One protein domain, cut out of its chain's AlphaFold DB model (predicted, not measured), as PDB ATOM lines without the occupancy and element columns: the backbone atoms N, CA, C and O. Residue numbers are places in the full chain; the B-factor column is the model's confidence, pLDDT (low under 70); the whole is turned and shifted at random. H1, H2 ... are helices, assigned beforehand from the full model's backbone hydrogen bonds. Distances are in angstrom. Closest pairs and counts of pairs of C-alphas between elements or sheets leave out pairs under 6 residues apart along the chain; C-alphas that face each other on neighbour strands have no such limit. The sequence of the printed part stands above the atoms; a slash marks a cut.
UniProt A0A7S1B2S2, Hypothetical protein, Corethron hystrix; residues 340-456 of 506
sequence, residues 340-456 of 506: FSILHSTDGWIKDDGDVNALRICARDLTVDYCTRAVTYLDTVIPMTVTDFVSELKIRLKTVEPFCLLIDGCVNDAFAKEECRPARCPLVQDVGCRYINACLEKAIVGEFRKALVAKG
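What this domain is: This is residues 340 to 456 of the 506 residues of the protein "Hypothetical protein" of Corethron hystrix (UniProt A0A7S1B2S2). Look first for one long helix, H2, which runs like a spine along the length of the domain, with shorter helices packed on it. The small helix H1 folds against its first half, H3, H4 and H5 fold back along it from its far end, H6 runs back beside it, and H7 crosses it near its first end. The printed part has 117 residues with seven named helices, H1 to H7 in chain order, and no named strand; the class is all helix. It is compact, with a radius of gyration of the C-alphas of 15.5 A, yet elongated, spanning 47 by 27 by 26 A.

Where its parts are: Find C-alpha 340 at (-22.309, -34.366, 32.534), where H1 begins; it runs to residue 345. H2 starts at C-alpha 354 at (-32.655, -21.267, 33.964) and runs 40.6 A to residue 381. Next come H3, residues 389 to 400, 16.1 A long, H4, residues 402 to 405, and H5, residues 407 to 412. H6, residues 430 to 440, measures 15.6 A. H7, residues 442 to 456, measures 20.3 A and ends at C-alpha 456 at (-43.449, -21.761, 34.494).

How they stand to each other: Start from H2, the hub, which touches five other helices. H1 and H2 form a helical hairpin at a shallow tilt of 30 degrees; their closest C-alphas, Leu 343 and Arg 360, are 6.9 A apart. Residues 374 to 379 of H2 touch H3 at a steep tilt of 60 degrees, opposite ways, closest at the C-alphas of Val 375 and Leu 397, 7.0 A. H4 touches H3, with the C-alphas of Lys 398 and Leu 405 closest at 6.7 A. H5 touches H2 at a steep tilt of 47 degrees, closest at the C-alphas of Val 368 and Ile 407, 6.8 A. H6 touches H2 at a shallow tilt of 27 degrees, opposite ways, closest at the C-alphas of Leu 366 and Ile 436, 5.5 A. H7 touches residues 354 to 362 of H2 and is about perpendicular to it, but only just, at 70.5 degrees; the closest C-alphas, Ala 358 and Arg 449, are 5.3 A apart. H1 and H7 are apart, as are H5 and H6. In H1, H2, H3, H5 and H7 every O i to N i+4 pair is within hydrogen-bond range; in H6 5 of 7 are, and H4 is too short for such a pair.

The domain as a whole: The C-alphas of Asp 353 and Thr 385, the two farthest apart, are 47.6 A apart. The printed part has no cut. The link from H5 to H6, residues 413 to 429, is long. The mean pLDDT of the printed part is 89.9; look for values under 70 at residues 382 to 387 and residue 456.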
ATOM      1  N   PHE A 340     -22.458 -34.035  31.116       96.88
ATOM      2  CA  PHE A 340     -22.309 -34.366  32.534       96.88
ATOM      3  C   PHE A 340     -21.157 -33.582  33.151       96.88
ATOM      4  O   PHE A 340     -21.323 -33.065  34.253       96.88
ATOM      5  N   SER A 341     -20.039 -33.417  32.440       96.62
ATOM      6  CA  SER A 341     -18.936 -32.558  32.890       96.62
ATOM      7  C   SER A 341     -19.367 -31.113  33.098       96.62
ATOM      8  O   SER A 341     -19.040 -30.545  34.138       96.62
ATOM      9  N   ILE A 342     -20.149 -30.536  32.181       95.81
ATOM     10  CA  ILE A 342     -20.674 -29.169  32.334       95.81
ATOM     11  C   ILE A 342     -21.618 -29.086  33.538       95.81
ATOM     12  O   ILE A 342     -21.481 -28.186  34.367       95.81
ATOM     13  N   LEU A 343     -22.559 -30.026  33.671       96.62
ATOM     14  CA  LEU A 343     -23.502 -30.054  34.795       96.62
ATOM     15  C   LEU A 343     -22.806 -30.314  36.139       96.62
ATOM     16  O   LEU A 343     -23.245 -29.796  37.162       96.62
ATOM     17  N   HIS A 344     -21.714 -31.074  36.160       96.44
ATOM     18  CA  HIS A 344     -20.917 -31.309  37.359       96.44
ATOM     19  C   HIS A 344     -20.088 -30.071  37.735       96.44
ATOM     20  O   HIS A 344     -20.164 -29.608  38.871       96.44
ATOM     21  N   SER A 345     -19.358 -29.472  36.786       95.62
ATOM     22  CA  SER A 345     -18.481 -28.320  37.052       95.62
ATOM     23  C   SER A 345     -19.242 -27.046  37.419       95.62
ATOM     24  O   SER A 345     -18.736 -26.209  38.162       95.62
ATOM     25  N   THR A 346     -20.458 -26.878  36.896       95.31
ATOM     26  CA  THR A 346     -21.320 -25.724  37.202       95.31
ATOM     27  C   THR A 346     -22.179 -25.928  38.451       95.31
ATOM     28  O   THR A 346     -22.858 -24.992  38.882       95.31
ATOM     29  N   ASP A 347     -22.134 -27.122  39.058       95.19
ATOM     30  CA  ASP A 347     -23.108 -27.584  40.057       95.19
ATOM     31  C   ASP A 347     -24.559 -27.510  39.529       95.19
ATOM     32  O   ASP A 347     -25.533 -27.267  40.241       95.19
ATOM     33  N   GLY A 348     -24.697 -27.706  38.219       95.12
ATOM     34  CA  GLY A 348     -25.940 -27.633  37.472       95.12
ATOM     35  C   GLY A 348     -26.931 -28.741  37.771       95.12
ATOM     36  O   GLY A 348     -28.120 -28.587  37.513       95.12
ATOM     37  N   TRP A 349     -26.466 -29.842  38.359       94.44
ATOM     38  CA  TRP A 349     -27.355 -30.870  38.886       94.44
ATOM     39  C   TRP A 349     -28.203 -30.365  40.057       94.44
ATOM     40  O   TRP A 349     -29.347 -30.795  40.190       94.44
ATOM     41  N   ILE A 350     -27.681 -29.441  40.872       92.88
ATOM     42  CA  ILE A 350     -28.353 -28.925  42.075       92.88
ATOM     43  C   ILE A 350     -28.961 -27.547  41.814       92.88
ATOM     44  O   ILE A 350     -30.106 -27.299  42.189       92.88
ATOM     45  N   LYS A 351     -28.216 -26.648  41.168       92.31
ATOM     46  CA  LYS A 351     -28.620 -25.250  40.999       92.31
ATOM     47  C   LYS A 351     -29.756 -25.086  39.991       92.31
ATOM     48  O   LYS A 351     -29.706 -25.598  38.877       92.31
ATOM     49  N   ASP A 352     -30.733 -24.266  40.364       87.75
ATOM     50  CA  ASP A 352     -31.849 -23.858  39.506       87.75
ATOM     51  C   ASP A 352     -31.515 -22.580  38.714       87.75
ATOM     52  O   ASP A 352     -32.218 -21.573  38.790       87.75
ATOM     53  N   ASP A 353     -30.427 -22.603  37.942       90.00
ATOM     54  CA  ASP A 353     -30.183 -21.582  36.913       90.00
ATOM     55  C   ASP A 353     -30.998 -21.946  35.663       90.00
ATOM     56  O   ASP A 353     -31.017 -23.104  35.259       90.00
ATOM     57  N   GLY A 354     -31.709 -20.995  35.050       87.44
ATOM     58  CA  GLY A 354     -32.655 -21.267  33.964       87.44
ATOM     59  C   GLY A 354     -32.051 -22.040  32.787       87.44
ATOM     60  O   GLY A 354     -32.677 -22.977  32.282       87.44
ATOM     61  N   ASP A 355     -30.827 -21.698  32.382       89.44
ATOM     62  CA  ASP A 355     -30.151 -22.350  31.253       89.44
ATOM     63  C   ASP A 355     -29.562 -23.704  31.632       89.44
ATOM     64  O   ASP A 355     -29.693 -24.682  30.894       89.44
ATOM     65  N   VAL A 356     -28.982 -23.777  32.824       93.25
ATOM     66  CA  VAL A 356     -28.403 -25.009  33.353       93.25
ATOM     67  C   VAL A 356     -29.498 -26.026  33.692       93.25
ATOM     68  O   VAL A 356     -29.330 -27.220  33.469       93.25
ATOM     69  N   ASN A 357     -30.669 -25.563  34.126       93.38
ATOM     70  CA  ASN A 357     -31.839 -26.390  34.385       93.38
ATOM     71  C   ASN A 357     -32.428 -26.960  33.086       93.38
ATOM     72  O   ASN A 357     -32.790 -28.135  33.043       93.38
ATOM     73  N   ALA A 358     -32.485 -26.168  32.008       93.94
ATOM     74  CA  ALA A 358     -32.874 -26.681  30.693       93.94
ATOM     75  C   ALA A 358     -31.914 -27.788  30.226       93.94
ATOM     76  O   ALA A 358     -32.364 -28.837  29.763       93.94
ATOM     77  N   LEU A 359     -30.606 -27.580  30.416       95.56
ATOM     78  CA  LEU A 359     -29.576 -28.567  30.097       95.56
ATOM     79  C   LEU A 359     -29.695 -29.834  30.963       95.56
ATOM     80  O   LEU A 359     -29.632 -30.939  30.432       95.56
ATOM     81  N   ARG A 360     -29.943 -29.686  32.271       95.50
ATOM     82  CA  ARG A 360     -30.167 -30.788  33.222       95.50
ATOM     83  C   ARG A 360     -31.360 -31.653  32.822       95.50
ATOM     84  O   ARG A 360     -31.258 -32.877  32.824       95.50
ATOM     85  N   ILE A 361     -32.486 -31.029  32.473       94.00
ATOM     86  CA  ILE A 361     -33.693 -31.749  32.040       94.00
ATOM     87  C   ILE A 361     -33.436 -32.462  30.715       94.00
ATOM     88  O   ILE A 361     -33.776 -33.635  30.599       94.00
ATOM     89  N   CYS A 362     -32.782 -31.792  29.763       95.44
ATOM     90  CA  CYS A 362     -32.393 -32.419  28.505       95.44
ATOM     91  C   CYS A 362     -31.525 -33.660  28.743       95.44
ATOM     92  O   CYS A 362     -31.853 -34.744  28.263       95.44
ATOM     93  N   ALA A 363     -30.455 -33.528  29.535       95.81
ATOM     94  CA  ALA A 363     -29.539 -34.629  29.813       95.81
ATOM     95  C   ALA A 363     -30.264 -35.808  30.476       95.81
ATOM     96  O   ALA A 363     -30.083 -36.952  30.062       95.81
ATOM     97  N   ARG A 364     -31.141 -35.539  31.453       94.69
ATOM     98  CA  ARG A 364     -31.978 -36.561  32.093       94.69
ATOM     99  C   ARG A 364     -32.873 -37.282  31.086       94.69
ATOM    100  O   ARG A 364     -32.858 -38.510  31.049       94.69
ATOM    101  N   ASP A 365     -33.640 -36.537  30.295       92.69
ATOM    102  CA  ASP A 365     -34.622 -37.113  29.374       92.69
ATOM    103  C   ASP A 365     -33.931 -37.942  28.281       92.69
ATOM    104  O   ASP A 365     -34.356 -39.066  28.008       92.69
ATOM    105  N   LEU A 366     -32.815 -37.456  27.723       94.38
ATOM    106  CA  LEU A 366     -32.049 -38.210  26.726       94.38
ATOM    107  C   LEU A 366     -31.339 -39.430  27.311       94.38
ATOM    108  O   LEU A 366     -31.211 -40.438  26.620       94.38
ATOM    109  N   THR A 367     -30.926 -39.382  28.579       95.38
ATOM    110  CA  THR A 367     -30.373 -40.561  29.258       95.38
ATOM    111  C   THR A 367     -31.436 -41.650  29.419       95.38
ATOM    112  O   THR A 367     -31.173 -42.814  29.120       95.38
ATOM    113  N   VAL A 368     -32.647 -41.285  29.858       93.62
ATOM    114  CA  VAL A 368     -33.767 -42.230  30.007       93.62
ATOM    115  C   VAL A 368     -34.161 -42.824  28.658       93.62
ATOM    116  O   VAL A 368     -34.341 -44.040  28.551       93.62
ATOM    117  N   ASP A 369     -34.264 -41.992  27.624       91.25
ATOM    118  CA  ASP A 369     -34.594 -42.447  26.275       91.25
ATOM    119  C   ASP A 369     -33.525 -43.406  25.725       91.25
ATOM    120  O   ASP A 369     -33.861 -44.503  25.274       91.25
ATOM    121  N   TYR A 370     -32.237 -43.062  25.854       94.81
ATOM    122  CA  TYR A 370     -31.139 -43.943  25.453       94.81
ATOM    123  C   TYR A 370     -31.189 -45.291  26.182       94.81
ATOM    124  O   TYR A 370     -31.150 -46.342  25.540       94.81
ATOM    125  N   CYS A 371     -31.336 -45.283  27.509       93.56
ATOM    126  CA  CYS A 371     -31.406 -46.512  28.298       93.56
ATOM    127  C   CYS A 371     -32.625 -47.373  27.942       93.56
ATOM    128  O   CYS A 371     -32.516 -48.597  27.881       93.56
ATOM    129  N   THR A 372     -33.763 -46.747  27.630       89.06
ATOM    130  CA  THR A 372     -34.955 -47.457  27.143       89.06
ATOM    131  C   THR A 372     -34.669 -48.144  25.808       89.06
ATOM    132  O   THR A 372     -34.961 -49.330  25.651       89.06
ATOM    133  N   ARG A 373     -34.020 -47.449  24.866       88.56
ATOM    134  CA  ARG A 373     -33.614 -48.029  23.574       88.56
ATOM    135  C   ARG A 373     -32.589 -49.145  23.732       88.56
ATOM    136  O   ARG A 373     -32.693 -50.147  23.032       88.56
ATOM    137  N   ALA A 374     -31.629 -49.001  24.645       88.56
ATOM    138  CA  ALA A 374     -30.643 -50.040  24.936       88.56
ATOM    139  C   ALA A 374     -31.325 -51.323  25.438       88.56
ATOM    140  O   ALA A 374     -31.003 -52.415  24.974       88.56
ATOM    141  N   VAL A 375     -32.327 -51.194  26.314       87.00
ATOM    142  CA  VAL A 375     -33.149 -52.323  26.771       87.00
ATOM    143  C   VAL A 375     -33.910 -52.973  25.612       87.00
ATOM    144  O   VAL A 375     -33.834 -54.188  25.451       87.00
ATOM    145  N   THR A 376     -34.588 -52.189  24.769       83.19
ATOM    146  CA  THR A 376     -35.317 -52.714  23.599       83.19
ATOM    147  C   THR A 376     -34.387 -53.384  22.583       83.19
ATOM    148  O   THR A 376     -34.726 -54.407  21.991       83.19
ATOM    149  N   TYR A 377     -33.185 -52.848  22.380       85.50
ATOM    150  CA  TYR A 377     -32.188 -53.462  21.508       85.50
ATOM    151  C   TYR A 377     -31.732 -54.825  22.046       85.50
ATOM    152  O   TYR A 377     -31.690 -55.802  21.301       85.50
ATOM    153  N   LEU A 378     -31.454 -54.922  23.350       83.88
ATOM    154  CA  LEU A 378     -31.087 -56.194  23.980       83.88
ATOM    155  C   LEU A 378     -32.211 -57.236  23.912       83.88
ATOM    156  O   LEU A 378     -31.917 -58.422  23.784       83.88
ATOM    157  N   ASP A 379     -33.469 -56.794  23.965       79.44
ATOM    158  CA  ASP A 379     -34.654 -57.643  23.800       79.44
ATOM    159  C   ASP A 379     -34.791 -58.182  22.362       79.44
ATOM    160  O   ASP A 379     -35.028 -59.367  22.144       79.44
ATOM    161  N   THR A 380     -34.561 -57.335  21.355       77.56
ATOM    162  CA  THR A 380     -34.751 -57.709  19.938       77.56
ATOM    163  C   THR A 380     -33.638 -58.579  19.358       77.56
ATOM    164  O   THR A 380     -33.904 -59.433  18.514       77.56
ATOM    165  N   VAL A 381     -32.387 -58.382  19.779       77.31
ATOM    166  CA  VAL A 381     -31.236 -59.099  19.198       77.31
ATOM    167  C   VAL A 381     -31.123 -60.531  19.722       77.31
ATOM    168  O   VAL A 381     -30.474 -61.371  19.096       77.31
ATOM    169  N   ILE A 382     -31.737 -60.836  20.867       69.06
ATOM    170  CA  ILE A 382     -31.489 -62.087  21.581       69.06
ATOM    171  C   ILE A 382     -32.829 -62.703  21.979       69.06
ATOM    172  O   ILE A 382     -33.421 -62.263  22.961       69.06
ATOM    173  N   PRO A 383     -33.311 -63.738  21.264       64.25
ATOM    174  CA  PRO A 383     -34.537 -64.422  21.646       64.25
ATOM    175  C   PRO A 383     -34.342 -65.071  23.020       64.25
ATOM    176  O   PRO A 383     -33.646 -66.078  23.160       64.25
ATOM    177  N   MET A 384     -34.930 -64.465  24.048       68.50
ATOM    178  CA  MET A 384     -34.886 -64.950  25.424       68.50
ATOM    179  C   MET A 384     -36.124 -65.799  25.728       68.50
ATOM    180  O   MET A 384     -37.240 -65.494  25.311       68.50
ATOM    181  N   THR A 385     -35.941 -66.878  26.488       69.25
ATOM    182  CA  THR A 385     -37.053 -67.672  27.021       69.25
ATOM    183  C   THR A 385     -37.754 -66.912  28.150       69.25
ATOM    184  O   THR A 385     -37.102 -66.331  29.016       69.25
ATOM    185  N   VAL A 386     -39.089 -66.951  28.172       65.69
ATOM    186  CA  VAL A 386     -39.958 -66.126  29.041       65.69
ATOM    187  C   VAL A 386     -39.649 -66.258  30.543       65.69
ATOM    188  O   VAL A 386     -39.899 -65.324  31.302       65.69
ATOM    189  N   THR A 387     -39.110 -67.393  30.994       64.44
ATOM    190  CA  THR A 387     -38.963 -67.710  32.424       64.44
ATOM    191  C   THR A 387     -37.852 -66.939  33.141       64.44
ATOM    192  O   THR A 387     -38.008 -66.682  34.330       64.44
ATOM    193  N   ASP A 388     -36.803 -66.498  32.437       71.56
ATOM    194  CA  ASP A 388     -35.634 -65.813  33.032       71.56
ATOM    195  C   ASP A 388     -35.364 -64.429  32.419       71.56
ATOM    196  O   ASP A 388     -34.301 -63.837  32.606       71.56
ATOM    197  N   PHE A 389     -36.344 -63.881  31.697       75.69
ATOM    198  CA  PHE A 389     -36.186 -62.655  30.916       75.69
ATOM    199  C   PHE A 389     -35.633 -61.479  31.734       75.69
ATOM    200  O   PHE A 389     -34.679 -60.823  31.333       75.69
ATOM    201  N   VAL A 390     -36.201 -61.218  32.915       77.12
ATOM    202  CA  VAL A 390     -35.854 -60.025  33.706       77.12
ATOM    203  C   VAL A 390     -34.467 -60.133  34.344       77.12
ATOM    204  O   VAL A 390     -33.744 -59.139  34.409       77.12
ATOM    205  N   SER A 391     -34.089 -61.310  34.848       84.06
ATOM    206  CA  SER A 391     -32.768 -61.541  35.448       84.06
ATOM    207  C   SER A 391     -31.678 -61.486  34.385       84.06
ATOM    208  O   SER A 391     -30.682 -60.786  34.571       84.06
ATOM    209  N   GLU A 392     -31.900 -62.154  33.256       86.62
ATOM    210  CA  GLU A 392     -30.952 -62.201  32.150       86.62
ATOM    211  C   GLU A 392     -30.776 -60.822  31.500       86.62
ATOM    212  O   GLU A 392     -29.646 -60.369  31.296       86.62
ATOM    213  N   LEU A 393     -31.873 -60.090  31.277       85.56
ATOM    214  CA  LEU A 393     -31.834 -58.715  30.777       85.56
ATOM    215  C   LEU A 393     -31.050 -57.800  31.722       85.56
ATOM    216  O   LEU A 393     -30.234 -57.008  31.260       85.56
ATOM    217  N   LYS A 394     -31.232 -57.924  33.044       86.81
ATOM    218  CA  LYS A 394     -30.459 -57.140  34.022       86.81
ATOM    219  C   LYS A 394     -28.970 -57.466  33.978       86.81
ATOM    220  O   LYS A 394     -28.164 -56.545  34.048       86.81
ATOM    221  N   ILE A 395     -28.591 -58.740  33.865       92.62
ATOM    222  CA  ILE A 395     -27.182 -59.158  33.769       92.62
ATOM    223  C   ILE A 395     -26.546 -58.599  32.491       92.62
ATOM    224  O   ILE A 395     -25.442 -58.048  32.526       92.62
ATOM    225  N   ARG A 396     -27.260 -58.682  31.367       90.56
ATOM    226  CA  ARG A 396     -26.790 -58.169  30.075       90.56
ATOM    227  C   ARG A 396     -26.708 -56.654  30.067       90.56
ATOM    228  O   ARG A 396     -25.661 -56.118  29.716       90.56
ATOM    229  N   LEU A 397     -27.746 -55.966  30.536       93.38
ATOM    230  CA  LEU A 397     -27.740 -54.512  30.655       93.38
ATOM    231  C   LEU A 397     -26.628 -54.045  31.597       93.38
ATOM    232  O   LEU A 397     -25.931 -53.101  31.266       93.38
ATOM    233  N   LYS A 398     -26.364 -54.759  32.701       96.19
ATOM    234  CA  LYS A 398     -25.219 -54.471  33.584       96.19
ATOM    235  C   LYS A 398     -23.877 -54.540  32.856       96.19
ATOM    236  O   LYS A 398     -22.957 -53.813  33.209       96.19
ATOM    237  N   THR A 399     -23.761 -55.451  31.895       95.50
ATOM    238  CA  THR A 399     -22.526 -55.688  31.142       95.50
ATOM    239  C   THR A 399     -22.339 -54.656  30.033       95.50
ATOM    240  O   THR A 399     -21.217 -54.217  29.802       95.50
ATOM    241  N   VAL A 400     -23.423 -54.272  29.354       95.19
ATOM    242  CA  VAL A 400     -23.374 -53.353  28.207       95.19
ATOM    243  C   VAL A 400     -23.461 -51.892  28.646       95.19
ATOM    244  O   VAL A 400     -22.688 -51.084  28.158       95.19
ATOM    245  N   GLU A 401     -24.368 -51.559  29.568       97.19
ATOM    246  CA  GLU A 401     -24.644 -50.200  30.049       97.19
ATOM    247  C   GLU A 401     -25.023 -50.198  31.548       97.19
ATOM    248  O   GLU A 401     -26.200 -50.067  31.907       97.19
ATOM    249  N   PRO A 402     -24.055 -50.345  32.474       97.44
ATOM    250  CA  PRO A 402     -24.322 -50.451  33.910       97.44
ATOM    251  C   PRO A 402     -25.075 -49.247  34.485       97.44
ATOM    252  O   PRO A 402     -25.885 -49.416  35.397       97.44
ATOM    253  N   PHE A 403     -24.856 -48.044  33.945       97.56
ATOM    254  CA  PHE A 403     -25.551 -46.840  34.400       97.56
ATOM    255  C   PHE A 403     -27.064 -46.894  34.141       97.56
ATOM    256  O   PHE A 403     -27.848 -46.392  34.946       97.56
ATOM    257  N   CYS A 404     -27.503 -47.591  33.088       97.06
ATOM    258  CA  CYS A 404     -28.925 -47.752  32.780       97.06
ATOM    259  C   CYS A 404     -29.696 -48.572  33.824       97.06
ATOM    260  O   CYS A 404     -30.920 -48.514  33.853       97.06
ATOM    261  N   LEU A 405     -29.016 -49.292  34.722       95.31
ATOM    262  CA  LEU A 405     -29.664 -49.942  35.868       95.31
ATOM    263  C   LEU A 405     -29.925 -48.987  37.037       95.31
ATOM    264  O   LEU A 405     -30.747 -49.294  37.899       95.31
ATOM    265  N   LEU A 406     -29.216 -47.858  37.089       96.56
ATOM    266  CA  LEU A 406     -29.357 -46.850  38.140       96.56
ATOM    267  C   LEU A 406     -30.387 -45.781  37.769       96.56
ATOM    268  O   LEU A 406     -30.946 -45.143  38.662       96.56
ATOM    269  N   ILE A 407     -30.658 -45.604  36.471       94.69
ATOM    270  CA  ILE A 407     -31.421 -44.466  35.954       94.69
ATOM    271  C   ILE A 407     -32.817 -44.353  36.569       94.69
ATOM    272  O   ILE A 407     -33.210 -43.257  36.951       94.69
ATOM    273  N   ASP A 408     -33.533 -45.462  36.767       87.25
ATOM    274  CA  ASP A 408     -34.858 -45.440  37.395       87.25
ATOM    275  C   ASP A 408     -34.791 -44.917  38.837       87.25
ATOM    276  O   ASP A 408     -35.634 -44.128  39.265       87.25
ATOM    277  N   GLY A 409     -33.762 -45.315  39.591       91.56
ATOM    278  CA  GLY A 409     -33.504 -44.796  40.935       91.56
ATOM    279  C   GLY A 409     -33.200 -43.298  40.911       91.56
ATOM    280  O   GLY A 409     -33.825 -42.541  41.653       91.56
ATOM    281  N   CYS A 410     -32.326 -42.880  39.995       94.38
ATOM    282  CA  CYS A 410     -31.917 -41.488  39.810       94.38
ATOM    283  C   CYS A 410     -33.070 -40.574  39.365       94.38
ATOM    284  O   CYS A 410     -33.219 -39.438  39.802       94.38
ATOM    285  N   VAL A 411     -33.946 -41.054  38.488       88.25
ATOM    286  CA  VAL A 411     -35.125 -40.307  38.031       88.25
ATOM    287  C   VAL A 411     -36.107 -40.108  39.188       88.25
ATOM    288  O   VAL A 411     -36.672 -39.018  39.320       88.25
ATOM    289  N   ASN A 412     -36.295 -41.131  40.026       86.50
ATOM    290  CA  ASN A 412     -37.201 -41.090  41.175       86.50
ATOM    291  C   ASN A 412     -36.690 -40.198  42.311       86.50
ATOM    292  O   ASN A 412     -37.496 -39.536  42.963       86.50
ATOM    293  N   ASP A 413     -35.377 -40.147  42.536       92.31
ATOM    294  CA  ASP A 413     -34.760 -39.278  43.543       92.31
ATOM    295  C   ASP A 413     -34.363 -37.892  43.007       92.31
ATOM    296  O   ASP A 413     -33.709 -37.123  43.707       92.31
ATOM    297  N   ALA A 414     -34.780 -37.563  41.779       86.88
ATOM    298  CA  ALA A 414     -34.432 -36.322  41.088       86.88
ATOM    299  C   ALA A 414     -32.914 -36.067  41.017       86.88
ATOM    300  O   ALA A 414     -32.473 -34.920  41.066       86.88
ATOM    301  N   PHE A 415     -32.126 -37.134  40.861       92.00
ATOM    302  CA  PHE A 415     -30.669 -37.131  40.794       92.00
ATOM    303  C   PHE A 415     -30.029 -36.601  42.085       92.00
ATOM    304  O   PHE A 415     -28.942 -36.028  42.057       92.00
ATOM    305  N   ALA A 416     -30.679 -36.790  43.239       91.38
ATOM    306  CA  ALA A 416     -30.179 -36.285  44.518       91.38
ATOM    307  C   ALA A 416     -28.858 -36.948  44.948       91.38
ATOM    308  O   ALA A 416     -28.034 -36.328  45.623       91.38
ATOM    309  N   LYS A 417     -28.630 -38.208  44.567       95.62
ATOM    310  CA  LYS A 417     -27.432 -38.960  44.963       95.62
ATOM    311  C   LYS A 417     -26.223 -38.630  44.088       95.62
ATOM    312  O   LYS A 417     -26.355 -38.263  42.925       95.62
ATOM    313  N   GLU A 418     -25.019 -38.767  44.642       95.81
ATOM    314  CA  GLU A 418     -23.771 -38.562  43.884       95.81
ATOM    315  C   GLU A 418     -23.561 -39.617  42.792       95.81
ATOM    316  O   GLU A 418     -23.107 -39.276  41.705       95.81
ATOM    317  N   GLU A 419     -23.985 -40.865  43.021       97.00
ATOM    318  CA  GLU A 419     -23.916 -41.944  42.018       97.00
ATOM    319  C   GLU A 419     -24.715 -41.634  40.738       97.00
ATOM    320  O   GLU A 419     -24.393 -42.137  39.666       97.00
ATOM    321  N   CYS A 420     -25.717 -40.756  40.837       96.88
ATOM    322  CA  CYS A 420     -26.531 -40.293  39.719       96.88
ATOM    323  C   CYS A 420     -25.923 -39.098  38.972       96.88
ATOM    324  O   CYS A 420     -26.391 -38.761  37.888       96.88
ATOM    325  N   ARG A 421     -24.896 -38.446  39.534       96.31
ATOM    326  CA  ARG A 421     -24.308 -37.188  39.035       96.31
ATOM    327  C   ARG A 421     -22.811 -37.335  38.733       96.31
ATOM    328  O   ARG A 421     -21.994 -36.583  39.277       96.31
ATOM    329  N   PRO A 422     -22.429 -38.309  37.891       97.19
ATOM    330  CA  PRO A 422     -21.033 -38.549  37.564       97.19
ATOM    331  C   PRO A 422     -20.414 -37.313  36.898       97.19
ATOM    332  O   PRO A 422     -21.092 -36.549  36.213       97.19
ATOM    333  N   ALA A 423     -19.109 -37.120  37.096       97.00
ATOM    334  CA  ALA A 423     -18.378 -35.972  36.550       97.00
ATOM    335  C   ALA A 423     -18.184 -36.027  35.022       97.00
ATOM    336  O   ALA A 423     -17.772 -35.045  34.412       97.00
ATOM    337  N   ARG A 424     -18.440 -37.181  34.405       97.25
ATOM    338  CA  ARG A 424     -18.366 -37.434  32.962       97.25
ATOM    339  C   ARG A 424     -19.518 -38.337  32.560       97.25
ATOM    340  O   ARG A 424     -20.125 -38.970  33.428       97.25
ATOM    341  N   CYS A 425     -19.788 -38.417  31.262       97.25
ATOM    342  CA  CYS A 425     -20.795 -39.331  30.739       97.25
ATOM    343  C   CYS A 425     -20.563 -40.770  31.261       97.25
ATOM    344  O   CYS A 425     -19.479 -41.319  31.060       97.25
ATOM    345  N   PRO A 426     -21.552 -41.382  31.941       97.50
ATOM    346  CA  PRO A 426     -21.394 -42.699  32.563       97.50
ATOM    347  C   PRO A 426     -21.754 -43.873  31.648       97.50
ATOM    348  O   PRO A 426     -21.696 -45.022  32.090       97.50
ATOM    349  N   LEU A 427     -22.189 -43.597  30.417       97.44
ATOM    350  CA  LEU A 427     -22.524 -44.631  29.445       97.44
ATOM    351  C   LEU A 427     -21.244 -45.236  28.871       97.44
ATOM    352  O   LEU A 427     -20.263 -44.533  28.638       97.44
ATOM    353  N   VAL A 428     -21.257 -46.547  28.664       97.12
ATOM    354  CA  VAL A 428     -20.090 -47.299  28.183       97.12
ATOM    355  C   VAL A 428     -19.938 -47.147  26.675       97.12
ATOM    356  O   VAL A 428     -18.817 -47.078  26.174       97.12
ATOM    357  N   GLN A 429     -21.045 -47.091  25.935       94.44
ATOM    358  CA  GLN A 429     -21.023 -46.890  24.493       94.44
ATOM    359  C   GLN A 429     -20.894 -45.402  24.147       94.44
ATOM    360  O   GLN A 429     -21.748 -44.583  24.498       94.44
ATOM    361  N   ASP A 430     -19.907 -45.066  23.314       93.56
ATOM    362  CA  ASP A 430     -19.690 -43.699  22.815       93.56
ATOM    363  C   ASP A 430     -20.913 -43.118  22.096       93.56
ATOM    364  O   ASP A 430     -21.113 -41.904  22.054       93.56
ATOM    365  N   VAL A 431     -21.738 -43.974  21.484       90.38
ATOM    366  CA  VAL A 431     -22.995 -43.554  20.843       90.38
ATOM    367  C   VAL A 431     -23.960 -42.982  21.879       90.38
ATOM    368  O   VAL A 431     -24.603 -41.975  21.603       90.38
ATOM    369  N   GLY A 432     -24.025 -43.568  23.077       93.69
ATOM    370  CA  GLY A 432     -24.849 -43.063  24.170       93.69
ATOM    371  C   GLY A 432     -24.369 -41.707  24.669       93.69
ATOM    372  O   GLY A 432     -25.157 -40.772  24.782       93.69
ATOM    373  N   CYS A 433     -23.062 -41.542  24.872       95.75
ATOM    374  CA  CYS A 433     -22.518 -40.245  25.271       95.75
ATOM    375  C   CYS A 433     -22.716 -39.168  24.202       95.75
ATOM    376  O   CYS A 433     -23.103 -38.046  24.527       95.75
ATOM    377  N   ARG A 434     -22.540 -39.505  22.918       91.25
ATOM    378  CA  ARG A 434     -22.855 -38.598  21.802       91.25
ATOM    379  C   ARG A 434     -24.337 -38.232  21.753       91.25
ATOM    380  O   ARG A 434     -24.655 -37.063  21.563       91.25
ATOM    381  N   TYR A 435     -25.221 -39.201  21.987       91.06
ATOM    382  CA  TYR A 435     -26.670 -39.000  22.034       91.06
ATOM    383  C   TYR A 435     -27.064 -37.952  23.075       91.06
ATOM    384  O   TYR A 435     -27.779 -37.004  22.764       91.06
ATOM    385  N   ILE A 436     -26.552 -38.075  24.302       94.69
ATOM    386  CA  ILE A 436     -26.862 -37.121  25.374       94.69
ATOM    387  C   ILE A 436     -26.148 -35.781  25.129       94.69
ATOM    388  O   ILE A 436     -26.724 -34.724  25.381       94.69
ATOM    389  N   ASN A 437     -24.940 -35.785  24.558       94.19
ATOM    390  CA  ASN A 437     -24.227 -34.555  24.190       94.19
ATOM    391  C   ASN A 437     -24.926 -33.740  23.094       94.19
ATOM    392  O   ASN A 437     -24.619 -32.557  22.953       94.19
ATOM    393  N   ALA A 438     -25.923 -34.290  22.393       92.62
ATOM    394  CA  ALA A 438     -26.822 -33.497  21.555       92.62
ATOM    395  C   ALA A 438     -27.524 -32.385  22.367       92.62
ATOM    396  O   ALA A 438     -27.837 -31.323  21.832       92.62
ATOM    397  N   CYS A 439     -27.674 -32.548  23.687       94.44
ATOM    398  CA  CYS A 439     -28.118 -31.485  24.587       94.44
ATOM    399  C   CYS A 439     -27.202 -30.257  24.616       94.44
ATOM    400  O   CYS A 439     -27.614 -29.240  25.147       94.44
ATOM    401  N   LEU A 440     -25.981 -30.299  24.086       93.50
ATOM    402  CA  LEU A 440     -25.139 -29.105  23.954       93.50
ATOM    403  C   LEU A 440     -25.529 -28.258  22.737       93.50
ATOM    404  O   LEU A 440     -25.143 -27.090  22.631       93.50
ATOM    405  N   GLU A 441     -26.338 -28.804  21.826       91.94
ATOM    406  CA  GLU A 441     -26.852 -28.047  20.700       91.94
ATOM    407  C   GLU A 441     -27.873 -27.006  21.156       91.94
ATOM    408  O   GLU A 441     -28.922 -27.311  21.731       91.94
ATOM    409  N   LYS A 442     -27.607 -25.742  20.809       91.25
ATOM    410  CA  LYS A 442     -28.478 -24.605  21.145       91.25
ATOM    411  C   LYS A 442     -29.924 -24.803  20.682       91.25
ATOM    412  O   LYS A 442     -30.834 -24.292  21.331       91.25
ATOM    413  N   ALA A 443     -30.132 -25.520  19.576       88.94
ATOM    414  CA  ALA A 443     -31.463 -25.839  19.074       88.94
ATOM    415  C   ALA A 443     -32.237 -26.738  20.053       88.94
ATOM    416  O   ALA A 443     -33.365 -26.402  20.406       88.94
ATOM    417  N   ILE A 444     -31.611 -27.808  20.561       87.94
ATOM    418  CA  ILE A 444     -32.229 -28.715  21.537       87.94
ATOM    419  C   ILE A 444     -32.481 -27.983  22.856       87.94
ATOM    420  O   ILE A 444     -33.623 -27.933  23.319       87.94
ATOM    421  N   VAL A 445     -31.459 -27.350  23.445       89.38
ATOM    422  CA  VAL A 445     -31.618 -26.615  24.720       89.38
ATOM    423  C   VAL A 445     -32.685 -25.533  24.601       89.38
ATOM    424  O   VAL A 445     -33.465 -25.328  25.529       89.38
ATOM    425  N   GLY A 446     -32.757 -24.859  23.450       90.31
ATOM    426  CA  GLY A 446     -33.775 -23.857  23.161       90.31
ATOM    427  C   GLY A 446     -35.198 -24.408  23.264       90.31
ATOM    428  O   GLY A 446     -36.069 -23.729  23.811       90.31
ATOM    429  N   GLU A 447     -35.441 -25.637  22.812       87.19
ATOM    430  CA  GLU A 447     -36.743 -26.299  22.941       87.19
ATOM    431  C   GLU A 447     -37.067 -26.675  24.394       87.19
ATOM    432  O   GLU A 447     -38.179 -26.411  24.864       87.19
ATOM    433  N   PHE A 448     -36.096 -27.191  25.153       88.62
ATOM    434  CA  PHE A 448     -36.275 -27.460  26.588       88.62
ATOM    435  C   PHE A 448     -36.516 -26.174  27.389       88.62
ATOM    436  O   PHE A 448     -37.391 -26.131  28.258       88.62
ATOM    437  N   ARG A 449     -35.820 -25.084  27.047       90.75
ATOM    438  CA  ARG A 449     -36.029 -23.756  27.637       90.75
ATOM    439  C   ARG A 449     -37.446 -23.248  27.367       90.75
ATOM    440  O   ARG A 449     -38.120 -22.801  28.294       90.75
ATOM    441  N   LYS A 450     -37.938 -23.350  26.127       89.19
ATOM    442  CA  LYS A 450     -39.327 -22.988  25.782       89.19
ATOM    443  C   LYS A 450     -40.334 -23.820  26.577       89.19
ATOM    444  O   LYS A 450     -41.298 -23.262  27.102       89.19
ATOM    445  N   ALA A 451     -40.098 -25.126  26.712       84.75
ATOM    446  CA  ALA A 451     -40.958 -26.020  27.483       84.75
ATOM    447  C   ALA A 451     -40.987 -25.659  28.981       84.75
ATOM    448  O   ALA A 451     -42.059 -25.671  29.597       84.75
ATOM    449  N   LEU A 452     -39.843 -25.278  29.555       84.88
ATOM    450  CA  LEU A 452     -39.739 -24.786  30.930       84.88
ATOM    451  C   LEU A 452     -40.518 -23.485  31.142       84.88
ATOM    452  O   LEU A 452     -41.316 -23.396  32.076       84.88
ATOM    453  N   VAL A 453     -40.362 -22.504  30.248       86.69
ATOM    454  CA  VAL A 453     -41.106 -21.233  30.311       86.69
ATOM    455  C   VAL A 453     -42.613 -21.470  30.165       86.69
ATOM    456  O   VAL A 453     -43.406 -20.899  30.916       86.69
ATOM    457  N   ALA A 454     -43.025 -22.365  29.261       80.31
ATOM    458  CA  ALA A 454     -44.432 -22.711  29.056       80.31
ATOM    459  C   ALA A 454     -45.076 -23.372  30.289       80.31
ATOM    460  O   ALA A 454     -46.261 -23.152  30.551       80.31
ATOM    461  N   LYS A 455     -44.308 -24.153  31.065       74.94
ATOM    462  CA  LYS A 455     -44.749 -24.713  32.355       74.94
ATOM    463  C   LYS A 455     -44.686 -23.687  33.498       74.94
ATOM    464  O   LYS A 455     -45.491 -23.770  34.421       74.94
ATOM    465  N   GLY A 456     -43.770 -22.720  33.429       61.47
ATOM    466  CA  GLY A 456     -43.449 -21.761  34.494       61.47
ATOM    467  C   GLY A 456     -44.191 -20.420  34.468       61.47
ATOM    468  O   GLY A 456     -43.917 -19.578  35.321       61.47
TER     469      GLY A 456